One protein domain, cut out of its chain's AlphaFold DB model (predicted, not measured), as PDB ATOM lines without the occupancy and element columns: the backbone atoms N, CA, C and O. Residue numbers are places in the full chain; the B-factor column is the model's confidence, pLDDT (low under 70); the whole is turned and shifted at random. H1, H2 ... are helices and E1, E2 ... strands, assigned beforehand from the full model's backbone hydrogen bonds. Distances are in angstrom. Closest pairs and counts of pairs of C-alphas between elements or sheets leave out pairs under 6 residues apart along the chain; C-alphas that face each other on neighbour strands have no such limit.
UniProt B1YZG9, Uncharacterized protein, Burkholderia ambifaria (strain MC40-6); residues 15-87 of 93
ATOM      1  N   ARG A  15       2.692  60.408 -10.558       61.25
ATOM      2  CA  ARG A  15       1.840  59.614  -9.666       61.25
ATOM      3  C   ARG A  15       2.400  58.205  -9.544       61.25
ATOM      4  O   ARG A  15       2.257  57.382 -10.445       61.25
ATOM      5  N   ALA A  16       2.992  57.905  -8.395       56.56
ATOM      6  CA  ALA A  16       3.334  56.532  -8.063       56.56
ATOM      7  C   ALA A  16       2.085  55.766  -7.621       56.56
ATOM      8  O   ALA A  16       1.342  56.221  -6.750       56.56
ATOM      9  N   ASP A  17       1.861  54.611  -8.240       61.38
ATOM     10  CA  ASP A  17       0.807  53.670  -7.882       61.38
ATOM     11  C   ASP A  17       1.466  52.334  -7.513       61.38
ATOM     12  O   ASP A  17       2.443  51.903  -8.126       61.38
ATOM     13  N   VAL A  18       0.965  51.666  -6.479       60.12
ATOM     14  CA  VAL A  18       1.474  50.342  -6.107       60.12
ATOM     15  C   VAL A  18       0.473  49.306  -6.579       60.12
ATOM     16  O   VAL A  18      -0.639  49.206  -6.050       60.12
ATOM     17  N   ARG A  19       0.883  48.538  -7.590       65.00
ATOM     18  CA  ARG A  19       0.082  47.486  -8.208       65.00
ATOM     19  C   ARG A  19       0.702  46.138  -7.924       65.00
ATOM     20  O   ARG A  19       1.806  45.865  -8.363       65.00
ATOM     21  N   VAL A  20      -0.053  45.295  -7.242       62.31
ATOM     22  CA  VAL A  20       0.323  43.907  -7.004       62.31
ATOM     23  C   VAL A  20      -0.497  43.043  -7.949       62.31
ATOM     24  O   VAL A  20      -1.727  43.059  -7.888       62.31
ATOM     25  N   GLU A  21       0.185  42.321  -8.832       63.94
ATOM     26  CA  GLU A  21      -0.447  41.364  -9.738       63.94
ATOM     27  C   GLU A  21      -0.359  39.960  -9.127       63.94
ATOM     28  O   GLU A  21       0.744  39.517  -8.803       63.94
ATOM     29  N   PRO A  22      -1.489  39.260  -8.924       60.94
ATOM     30  CA  PRO A  22      -1.469  37.893  -8.426       60.94
ATOM     31  C   PRO A  22      -0.826  36.962  -9.456       60.94
ATOM     32  O   PRO A  22      -1.176  36.991 -10.635       60.94
ATOM     33  N   VAL A  23       0.064  36.088  -8.998       65.19
ATOM     34  CA  VAL A  23       0.658  35.013  -9.799       65.19
ATOM     35  C   VAL A  23       0.280  33.661  -9.203       65.19
ATOM     36  O   VAL A  23       0.092  33.524  -7.991       65.19
ATOM     37  N   ALA A  24       0.138  32.646 -10.053       62.50
ATOM     38  CA  ALA A  24      -0.048  31.282  -9.574       62.50
ATOM     39  C   ALA A  24       1.242  30.824  -8.881       62.50
ATOM     40  O   ALA A  24       2.319  30.909  -9.472       62.50
ATOM     41  N   GLY A  25       1.147  30.367  -7.632       59.22
ATOM     42  CA  GLY A  25       2.278  29.743  -6.962       59.22
ATOM     43  C   GLY A  25       2.683  28.441  -7.654       59.22
ATOM     44  O   GLY A  25       1.830  27.661  -8.079       59.22
ATOM     45  N   GLU A  26       3.989  28.208  -7.776       57.03
ATOM     46  CA  GLU A  26       4.544  26.945  -8.268       57.03
ATOM     47  C   GLU A  26       4.981  26.046  -7.096       57.03
ATOM     48  O   GLU A  26       5.452  26.513  -6.055       57.03
ATOM     49  N   GLY A  27       4.849  24.726  -7.259       62.00
ATOM     50  CA  GLY A  27       5.310  23.739  -6.276       62.00
ATOM     51  C   GLY A  27       4.396  23.588  -5.050       62.00
ATOM     52  O   GLY A  27       3.183  23.461  -5.178       62.00
ATOM     53  N   PHE A  28       4.977  23.537  -3.843       52.00
ATOM     54  CA  PHE A  28       4.249  23.265  -2.585       52.00
ATOM     55  C   PHE A  28       3.303  24.409  -2.161       52.00
ATOM     56  O   PHE A  28       2.466  24.236  -1.277       52.00
ATOM     57  N   ALA A  29       3.419  25.577  -2.798       57.69
ATOM     58  CA  ALA A  29       2.523  26.711  -2.628       57.69
ATOM     59  C   ALA A  29       1.385  26.639  -3.661       57.69
ATOM     60  O   ALA A  29       1.367  27.390  -4.629       57.69
ATOM     61  N   LEU A  30       0.420  25.737  -3.453       58.06
ATOM     62  CA  LEU A  30      -0.787  25.596  -4.289       58.06
ATOM     63  C   LEU A  30      -1.803  26.749  -4.077       58.06
ATOM     64  O   LEU A  30      -3.001  26.518  -3.926       58.06
ATOM     65  N   GLY A  31      -1.335  27.998  -4.037       66.81
ATOM     66  CA  GLY A  31      -2.139  29.188  -3.750       66.81
ATOM     67  C   GLY A  31      -1.751  30.399  -4.597       66.81
ATOM     68  O   GLY A  31      -0.763  30.382  -5.328       66.81
ATOM     69  N   VAL A  32      -2.552  31.463  -4.502       70.00
ATOM     70  CA  VAL A  32      -2.236  32.753  -5.131       70.00
ATOM     71  C   VAL A  32      -1.054  33.374  -4.391       70.00
ATOM     72  O   VAL A  32      -1.122  33.571  -3.178       70.00
ATOM     73  N   LEU A  33       0.019  33.672  -5.118       78.75
ATOM     74  CA  LEU A  33       1.164  34.411  -4.607       78.75
ATOM     75  C   LEU A  33       1.142  35.834  -5.152       78.75
ATOM     76  O   LEU A  33       0.660  36.109  -6.247       78.75
ATOM     77  N   TYR A  34       1.686  36.746  -4.366       74.50
ATOM     78  CA  TYR A  34       1.704  38.168  -4.644       74.50
ATOM     79  C   TYR A  34       3.160  38.636  -4.665       74.50
ATOM     80  O   TYR A  34       3.754  38.845  -3.600       74.50
ATOM     81  N   PRO A  35       3.784  38.764  -5.846       76.44
ATOM     82  CA  PRO A  35       5.066  39.433  -5.965       76.44
ATOM     83  C   PRO A  35       4.903  40.922  -5.613       76.44
ATOM     84  O   PRO A  35       3.934  41.561  -6.036       76.44
ATOM     85  N   PRO A  36       5.837  41.507  -4.852       73.69
ATOM     86  CA  PRO A  36       5.882  42.936  -4.593       73.69
ATOM     87  C   PRO A  36       6.308  43.655  -5.881       73.69
ATOM     88  O   PRO A  36       7.492  43.850  -6.159       73.69
ATOM     89  N   LEU A  37       5.320  44.028  -6.689       77.50
ATOM     90  CA  LEU A  37       5.500  44.857  -7.871       77.50
ATOM     91  C   LEU A  37       5.109  46.302  -7.538       77.50
ATOM     92  O   LEU A  37       4.056  46.578  -6.962       77.50
ATOM     93  N   ALA A  38       5.971  47.244  -7.897       79.62
ATOM     94  CA  ALA A  38       5.657  48.665  -7.894       79.62
ATOM     95  C   ALA A  38       5.595  49.181  -9.329       79.62
ATOM     96  O   ALA A  38       6.479  48.889 -10.130       79.62
ATOM     97  N   VAL A  39       4.569  49.972  -9.649       78.50
ATOM     98  CA  VAL A  39       4.397  50.557 -10.983       78.50
ATOM     99  C   VAL A  39       4.383  52.072 -10.855       78.50
ATOM    100  O   VAL A  39       3.365  52.695 -10.560       78.50
ATOM    101  N   VAL A  40       5.529  52.702 -11.088       77.56
ATOM    102  CA  VAL A  40       5.605  54.164 -11.050       77.56
ATOM    103  C   VAL A  40       5.198  54.703 -12.415       77.56
ATOM    104  O   VAL A  40       5.829  54.371 -13.411       77.56
ATOM    105  N   CYS A  41       4.152  55.529 -12.466       77.12
ATOM    106  CA  CYS A  41       3.732  56.235 -13.674       77.12
ATOM    107  C   CYS A  41       4.111  57.715 -13.564       77.12
ATOM    108  O   CYS A  41       3.839  58.368 -12.557       77.12
ATOM    109  N   TRP A  42       4.684  58.278 -14.618       74.75
ATOM    110  CA  TRP A  42       4.932  59.717 -14.697       74.75
ATOM    111  C   TRP A  42       4.700  60.211 -16.117       74.75
ATOM    112  O   TRP A  42       4.613  59.415 -17.058       74.75
ATOM    113  N   ARG A  43       4.550  61.521 -16.291       73.06
ATOM    114  CA  ARG A  43       4.632  62.121 -17.614       73.06
ATOM    115  C   ARG A  43       5.982  62.828 -17.748       73.06
ATOM    116  O   ARG A  43       6.639  63.197 -16.786       73.06
ATOM    117  N   ASP A  44       6.479  62.871 -18.969       71.31
ATOM    118  CA  ASP A  44       7.634  63.684 -19.325       71.31
ATOM    119  C   ASP A  44       7.325  64.322 -20.669       71.31
ATOM    120  O   ASP A  44       6.965  63.619 -21.612       71.31
ATOM    121  N   ALA A  45       7.361  65.653 -20.749       68.44
ATOM    122  CA  ALA A  45       7.117  66.397 -21.987       68.44
ATOM    123  C   ALA A  45       5.875  65.924 -22.792       68.44
ATOM    124  O   ALA A  45       5.889  65.910 -24.022       68.44
ATOM    125  N   ARG A  46       4.775  65.575 -22.095       67.62
ATOM    126  CA  ARG A  46       3.507  65.004 -22.627       67.62
ATOM    127  C   ARG A  46       3.532  63.519 -23.016       67.62
ATOM    128  O   ARG A  46       2.492  62.992 -23.411       67.62
ATOM    129  N   VAL A  47       4.654  62.827 -22.872       74.62
ATOM    130  CA  VAL A  47       4.763  61.371 -23.018       74.62
ATOM    131  C   VAL A  47       4.431  60.716 -21.684       74.62
ATOM    132  O   VAL A  47       4.942  61.122 -20.645       74.62
ATOM    133  N   ARG A  48       3.552  59.711 -21.689       78.38
ATOM    134  CA  ARG A  48       3.288  58.890 -20.502       78.38
ATOM    135  C   ARG A  48       4.354  57.803 -20.422       78.38
ATOM    136  O   ARG A  48       4.497  57.036 -21.367       78.38
ATOM    137  N   ASN A  49       5.041  57.744 -19.293       80.31
ATOM    138  CA  ASN A  49       6.044  56.742 -18.981       80.31
ATOM    139  C   ASN A  49       5.577  55.896 -17.794       80.31
ATOM    140  O   ASN A  49       4.869  56.377 -16.902       80.31
ATOM    141  N   ASP A  50       6.002  54.640 -17.779       81.81
ATOM    142  CA  ASP A  50       5.821  53.733 -16.657       81.81
ATOM    143  C   ASP A  50       7.102  52.933 -16.399       81.81
ATOM    144  O   ASP A  50       7.909  52.688 -17.296       81.81
ATOM    145  N   ALA A  51       7.322  52.591 -15.130       81.12
ATOM    146  CA  ALA A  51       8.422  51.749 -14.690       81.12
ATOM    147  C   ALA A  51       7.883  50.642 -13.793       81.12
ATOM    148  O   ALA A  51       7.267  50.907 -12.758       81.12
ATOM    149  N   HIS A  52       8.165  49.405 -14.189       82.19
ATOM    150  CA  HIS A  52       7.894  48.215 -13.398       82.19
ATOM    151  C   HIS A  52       9.105  47.916 -12.516       82.19
ATOM    152  O   HIS A  52      10.190  47.593 -13.000       82.19
ATOM    153  N   LEU A  53       8.916  48.057 -11.210       79.25
ATOM    154  CA  LEU A  53       9.926  47.832 -10.188       79.25
ATOM    155  C   LEU A  53       9.585  46.531  -9.478       79.25
ATOM    156  O   LEU A  53       8.726  46.490  -8.596       79.25
ATOM    157  N   LEU A  54      10.246  45.464  -9.911       74.00
ATOM    158  CA  LEU A  54      10.214  44.182  -9.224       74.00
ATOM    159  C   LEU A  54      11.233  44.195  -8.089       74.00
ATOM    160  O   LEU A  54      12.323  44.761  -8.221       74.00
ATOM    161  N   ASP A  55      10.883  43.550  -6.982       71.31
ATOM    162  CA  ASP A  55      11.853  43.253  -5.941       71.31
ATOM    163  C   ASP A  55      12.981  42.363  -6.508       71.31
ATOM    164  O   ASP A  55      12.711  41.265  -7.003       71.31
ATOM    165  N   PRO A  56      14.254  42.795  -6.436       66.00
ATOM    166  CA  PRO A  56      15.377  42.028  -6.972       66.00
ATOM    167  C   PRO A  56      15.633  40.729  -6.199       66.00
ATOM    168  O   PRO A  56      16.325  39.844  -6.700       66.00
ATOM    169  N   THR A  57      15.093  40.602  -4.982       71.50
ATOM    170  CA  THR A  57      15.212  39.383  -4.173       71.50
ATOM    171  C   THR A  57      14.151  38.333  -4.506       71.50
ATOM    172  O   THR A  57      14.185  37.252  -3.926       71.50
ATOM    173  N   HIS A  58      13.268  38.605  -5.479       68.88
ATOM    174  CA  HIS A  58      12.184  37.719  -5.917       68.88
ATOM    175  C   HIS A  58      11.336  37.184  -4.750       68.88
ATOM    176  O   HIS A  58      10.830  36.061  -4.806       68.88
ATOM    177  N   HIS A  59      11.178  37.969  -3.677       75.12
ATOM    178  CA  HIS A  59      10.292  37.579  -2.586       75.12
ATOM    179  C   HIS A  59       8.847  37.520  -3.085       75.12
ATOM    180  O   HIS A  59       8.396  38.390  -3.823       75.12
ATOM    181  N   VAL A  60       8.102  36.506  -2.656       78.75
ATOM    182  CA  VAL A  60       6.679  36.330  -2.965       78.75
ATOM    183  C   VAL A  60       5.898  36.222  -1.662       78.75
ATOM    184  O   VAL A  60       6.336  35.556  -0.725       78.75
ATOM    185  N   PHE A  61       4.751  36.895  -1.587       79.25
ATOM    186  CA  PHE A  61       3.919  36.938  -0.384       79.25
ATOM    187  C   PHE A  61       2.620  36.171  -0.596       79.25
ATOM    188  O   PHE A  61       2.046  36.192  -1.679       79.25
ATOM    189  N   SER A  62       2.100  35.550   0.459       81.81
ATOM    190  CA  SER A  62       0.770  34.921   0.432       81.81
ATOM    191  C   SER A  62      -0.376  35.928   0.611       81.81
ATOM    192  O   SER A  62      -1.541  35.558   0.511       81.81
ATOM    193  N   ASN A  63      -0.054  37.194   0.904       81.19
ATOM    194  CA  ASN A  63      -0.995  38.274   1.194       81.19
ATOM    195  C   ASN A  63      -0.671  39.512   0.342       81.19
ATOM    196  O   ASN A  63       0.483  39.948   0.296       81.19
ATOM    197  N   ASP A  64      -1.684  40.112  -0.286       79.12
ATOM    198  CA  ASP A  64      -1.493  41.269  -1.165       79.12
ATOM    199  C   ASP A  64      -1.051  42.512  -0.382       79.12
ATOM    200  O   ASP A  64      -0.215  43.281  -0.856       79.12
ATOM    201  N   ALA A  65      -1.554  42.695   0.844       79.56
ATOM    202  CA  ALA A  65      -1.219  43.859   1.658       79.56
ATOM    203  C   ALA A  65       0.273  43.898   2.029       79.56
ATOM    204  O   ALA A  65       0.873  44.976   2.051       79.56
ATOM    205  N   ASP A  66       0.886  42.739   2.277       82.19
ATOM    206  CA  ASP A  66       2.319  42.649   2.572       82.19
ATOM    207  C   ASP A  66       3.161  42.874   1.312       82.19
ATOM    208  O   ASP A  66       4.108  43.663   1.350       82.19
ATOM    209  N   ALA A  67       2.750  42.312   0.169       81.19
ATOM    210  CA  ALA A  67       3.374  42.606  -1.123       81.19
ATOM    211  C   ALA A  67       3.326  44.108  -1.458       81.19
ATOM    212  O   ALA A  67       4.334  44.684  -1.871       81.19
ATOM    213  N   ARG A  68       2.188  44.778  -1.210       77.25
ATOM    214  CA  ARG A  68       2.040  46.232  -1.394       77.25
ATOM    215  C   ARG A  68       2.986  47.009  -0.488       77.25
ATOM    216  O   ARG A  68       3.648  47.929  -0.955       77.25
ATOM    217  N   ARG A  69       3.070  46.655   0.800       81.75
ATOM    218  CA  ARG A  69       3.956  47.335   1.762       81.75
ATOM    219  C   ARG A  69       5.414  47.273   1.331       81.75
ATOM    220  O   ARG A  69       6.104  48.287   1.400       81.75
ATOM    221  N   VAL A  70       5.859  46.113   0.854       81.00
ATOM    222  CA  VAL A  70       7.228  45.946   0.361       81.00
ATOM    223  C   VAL A  70       7.444  46.700  -0.948       81.00
ATOM    224  O   VAL A  70       8.481  47.338  -1.092       81.00
ATOM    225  N   ALA A  71       6.460  46.729  -1.848       78.31
ATOM    226  CA  ALA A  71       6.534  47.474  -3.106       78.31
ATOM    227  C   ALA A  71       6.539  49.012  -2.937       78.31
ATOM    228  O   ALA A  71       7.052  49.721  -3.802       78.31
ATOM    229  N   ILE A  72       6.059  49.564  -1.813       81.19
ATOM    230  CA  ILE A  72       6.129  51.016  -1.545       81.19
ATOM    231  C   ILE A  72       7.583  51.510  -1.460       81.19
ATOM    232  O   ILE A  72       7.909  52.571  -1.991       81.19
ATOM    233  N   ALA A  73       8.472  50.753  -0.813       82.50
ATOM    234  CA  ALA A  73       9.866  51.156  -0.627       82.50
ATOM    235  C   ALA A  73      10.642  51.372  -1.952       82.50
ATOM    236  O   ALA A  73      11.247  52.438  -2.106       82.50
ATOM    237  N   PRO A  74      10.634  50.441  -2.932       77.69
ATOM    238  CA  PRO A  74      11.275  50.659  -4.225       77.69
ATOM    239  C   PRO A  74      10.578  51.744  -5.052       77.69
ATOM    240  O   PRO A  74      11.278  52.496  -5.730       77.69
ATOM    241  N   ALA A  75       9.248  51.889  -4.963       80.56
ATOM    242  CA  ALA A  75       8.528  52.984  -5.618       80.56
ATOM    243  C   ALA A  75       9.017  54.355  -5.127       80.56
ATOM    244  O   ALA A  75       9.416  55.186  -5.941       80.56
ATOM    245  N   ASN A  76       9.065  54.564  -3.806       80.75
ATOM    246  CA  ASN A  76       9.567  55.808  -3.218       80.75
ATOM    247  C   ASN A  76      11.023  56.052  -3.609       80.75
ATOM    248  O   ASN A  76      11.345  57.114  -4.130       80.75
ATOM    249  N   ARG A  77      11.886  55.032  -3.488       80.81
ATOM    250  CA  ARG A  77      13.292  55.146  -3.892       80.81
ATOM    251  C   ARG A  77      13.436  55.580  -5.349       80.81
ATOM    252  O   ARG A  77      14.295  56.408  -5.643       80.81
ATOM    253  N   PHE A  78      12.632  55.031  -6.258       80.06
ATOM    254  CA  PHE A  78      12.646  55.421  -7.666       80.06
ATOM    255  C   PHE A  78      12.216  56.878  -7.855       80.06
ATOM    256  O   PHE A  78      12.872  57.602  -8.600       80.06
ATOM    257  N   ILE A  79      11.174  57.334  -7.154       77.88
ATOM    258  CA  ILE A  79      10.752  58.741  -7.192       77.88
ATOM    259  C   ILE A  79      11.886  59.651  -6.695       77.88
ATOM    260  O   ILE A  79      12.278  60.582  -7.399       77.88
ATOM    261  N   ASP A  80      12.465  59.336  -5.535       79.94
ATOM    262  CA  ASP A  80      13.527  60.122  -4.899       79.94
ATOM    263  C   ASP A  80      14.819  60.189  -5.728       79.94
ATOM    264  O   ASP A  80      15.522  61.193  -5.687       79.94
ATOM    265  N   THR A  81      15.167  59.142  -6.484       75.81
ATOM    266  CA  THR A  81      16.425  59.123  -7.260       75.81
ATOM    267  C   THR A  81      16.261  59.488  -8.728       75.81
ATOM    268  O   THR A  81      17.080  60.233  -9.261       75.81
ATOM    269  N   LYS A  82      15.244  58.957  -9.413       69.56
ATOM    270  CA  LYS A  82      15.062  59.169 -10.856       69.56
ATOM    271  C   LYS A  82      14.227  60.401 -11.148       69.56
ATOM    272  O   LYS A  82      14.634  61.216 -11.969       69.56
ATOM    273  N   LEU A  83      13.083  60.549 -10.483       66.50
ATOM    274  CA  LEU A  83      12.179  61.669 -10.744       66.50
ATOM    275  C   LEU A  83      12.682  62.966 -10.122       66.50
ATOM    276  O   LEU A  83      12.684  63.983 -10.806       66.50
ATOM    277  N   ALA A  84      13.198  62.944  -8.890       65.44
ATOM    278  CA  ALA A  84      13.798  64.145  -8.308       65.44
ATOM    279  C   ALA A  84      14.988  64.650  -9.143       65.44
ATOM    280  O   ALA A  84      15.136  65.853  -9.328       65.44
ATOM    281  N   GLY A  85      15.792  63.745  -9.719       60.78
ATOM    282  CA  GLY A  85      16.886  64.103 -10.628       60.78
ATOM    283  C   GLY A  85      16.426  64.661 -11.983       60.78
ATOM    284  O   GLY A  85      17.110  65.508 -12.543       60.78
ATOM    285  N   LEU A  86      15.268  64.222 -12.492       59.91
ATOM    286  CA  LEU A  86      14.643  64.742 -13.720       59.91
ATOM    287  C   LEU A  86      13.938  66.093 -13.507       59.91
ATOM    288  O   LEU A  86      13.900  66.916 -14.416       59.91
ATOM    289  N   LEU A  87      13.381  66.323 -12.314       56.53
ATOM    290  CA  LEU A  87      12.639  67.538 -11.956       56.53
ATOM    291  C   LEU A  87      13.540  68.681 -11.471       56.53
ATOM    292  O   LEU A  87      13.077  69.818 -11.358       56.53
TER     293      LEU A  87
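Overview. This is residues 15 to 87 of the 93 residues of an uncharacterized protein of Burkholderia ambifaria (strain MC40-6) (UniProt B1YZG9). One long helix, H1, covers one face of a small sheet, running along its strands, chiefly E2; residues 18 to 36 loop away at one end and fold back. The 73 printed residues, with E1, E2, E3 and H1 in that order, are mixed: two layers, helix over an antiparallel sheet E1 - E2 - E3, a meander, each strand neighbouring the one before. The rod spans 47 by 19 by 18 A, only just loose, close to compact, radius of gyration of the C-alphas 13.9 A.

Along the chain. E1, residues 15 to 17, 6.3 A, begins at C-alpha 15 (1.840, 59.614, -9.666). E2, residues 37 to 44, spans 22.1 A; E3, residues 47 to 54, 22.7 A. H1, residues 64 to 87, spans 31.7 A to C-alpha 87 (12.639, 67.538, -11.956), with a 30 degrees kink near residue 78.

Arrangement. Hairpin E1 and E2 has N 15 and O 41 within hydrogen-bond range, 3.1 A; hairpin E2 and E3 has N 47 and O 44, 2.7 A. H1 is on the sheet, height 6.8 A; its closest C-alphas to E2 are Ala 71 and Ala 38, 5.0 A. In H1, 16 of 20 O i to N i+4 pairs are within range.

Size, cuts and confidence. The farthest C-alphas, Phe 28 and Ala 45, are 47.4 A apart. The printed part has no cut; the E1 to E2 link is long. Mean pLDDT of the printed part is 72.2, with residues 15 to 31 and 82 to 87 among those under 70.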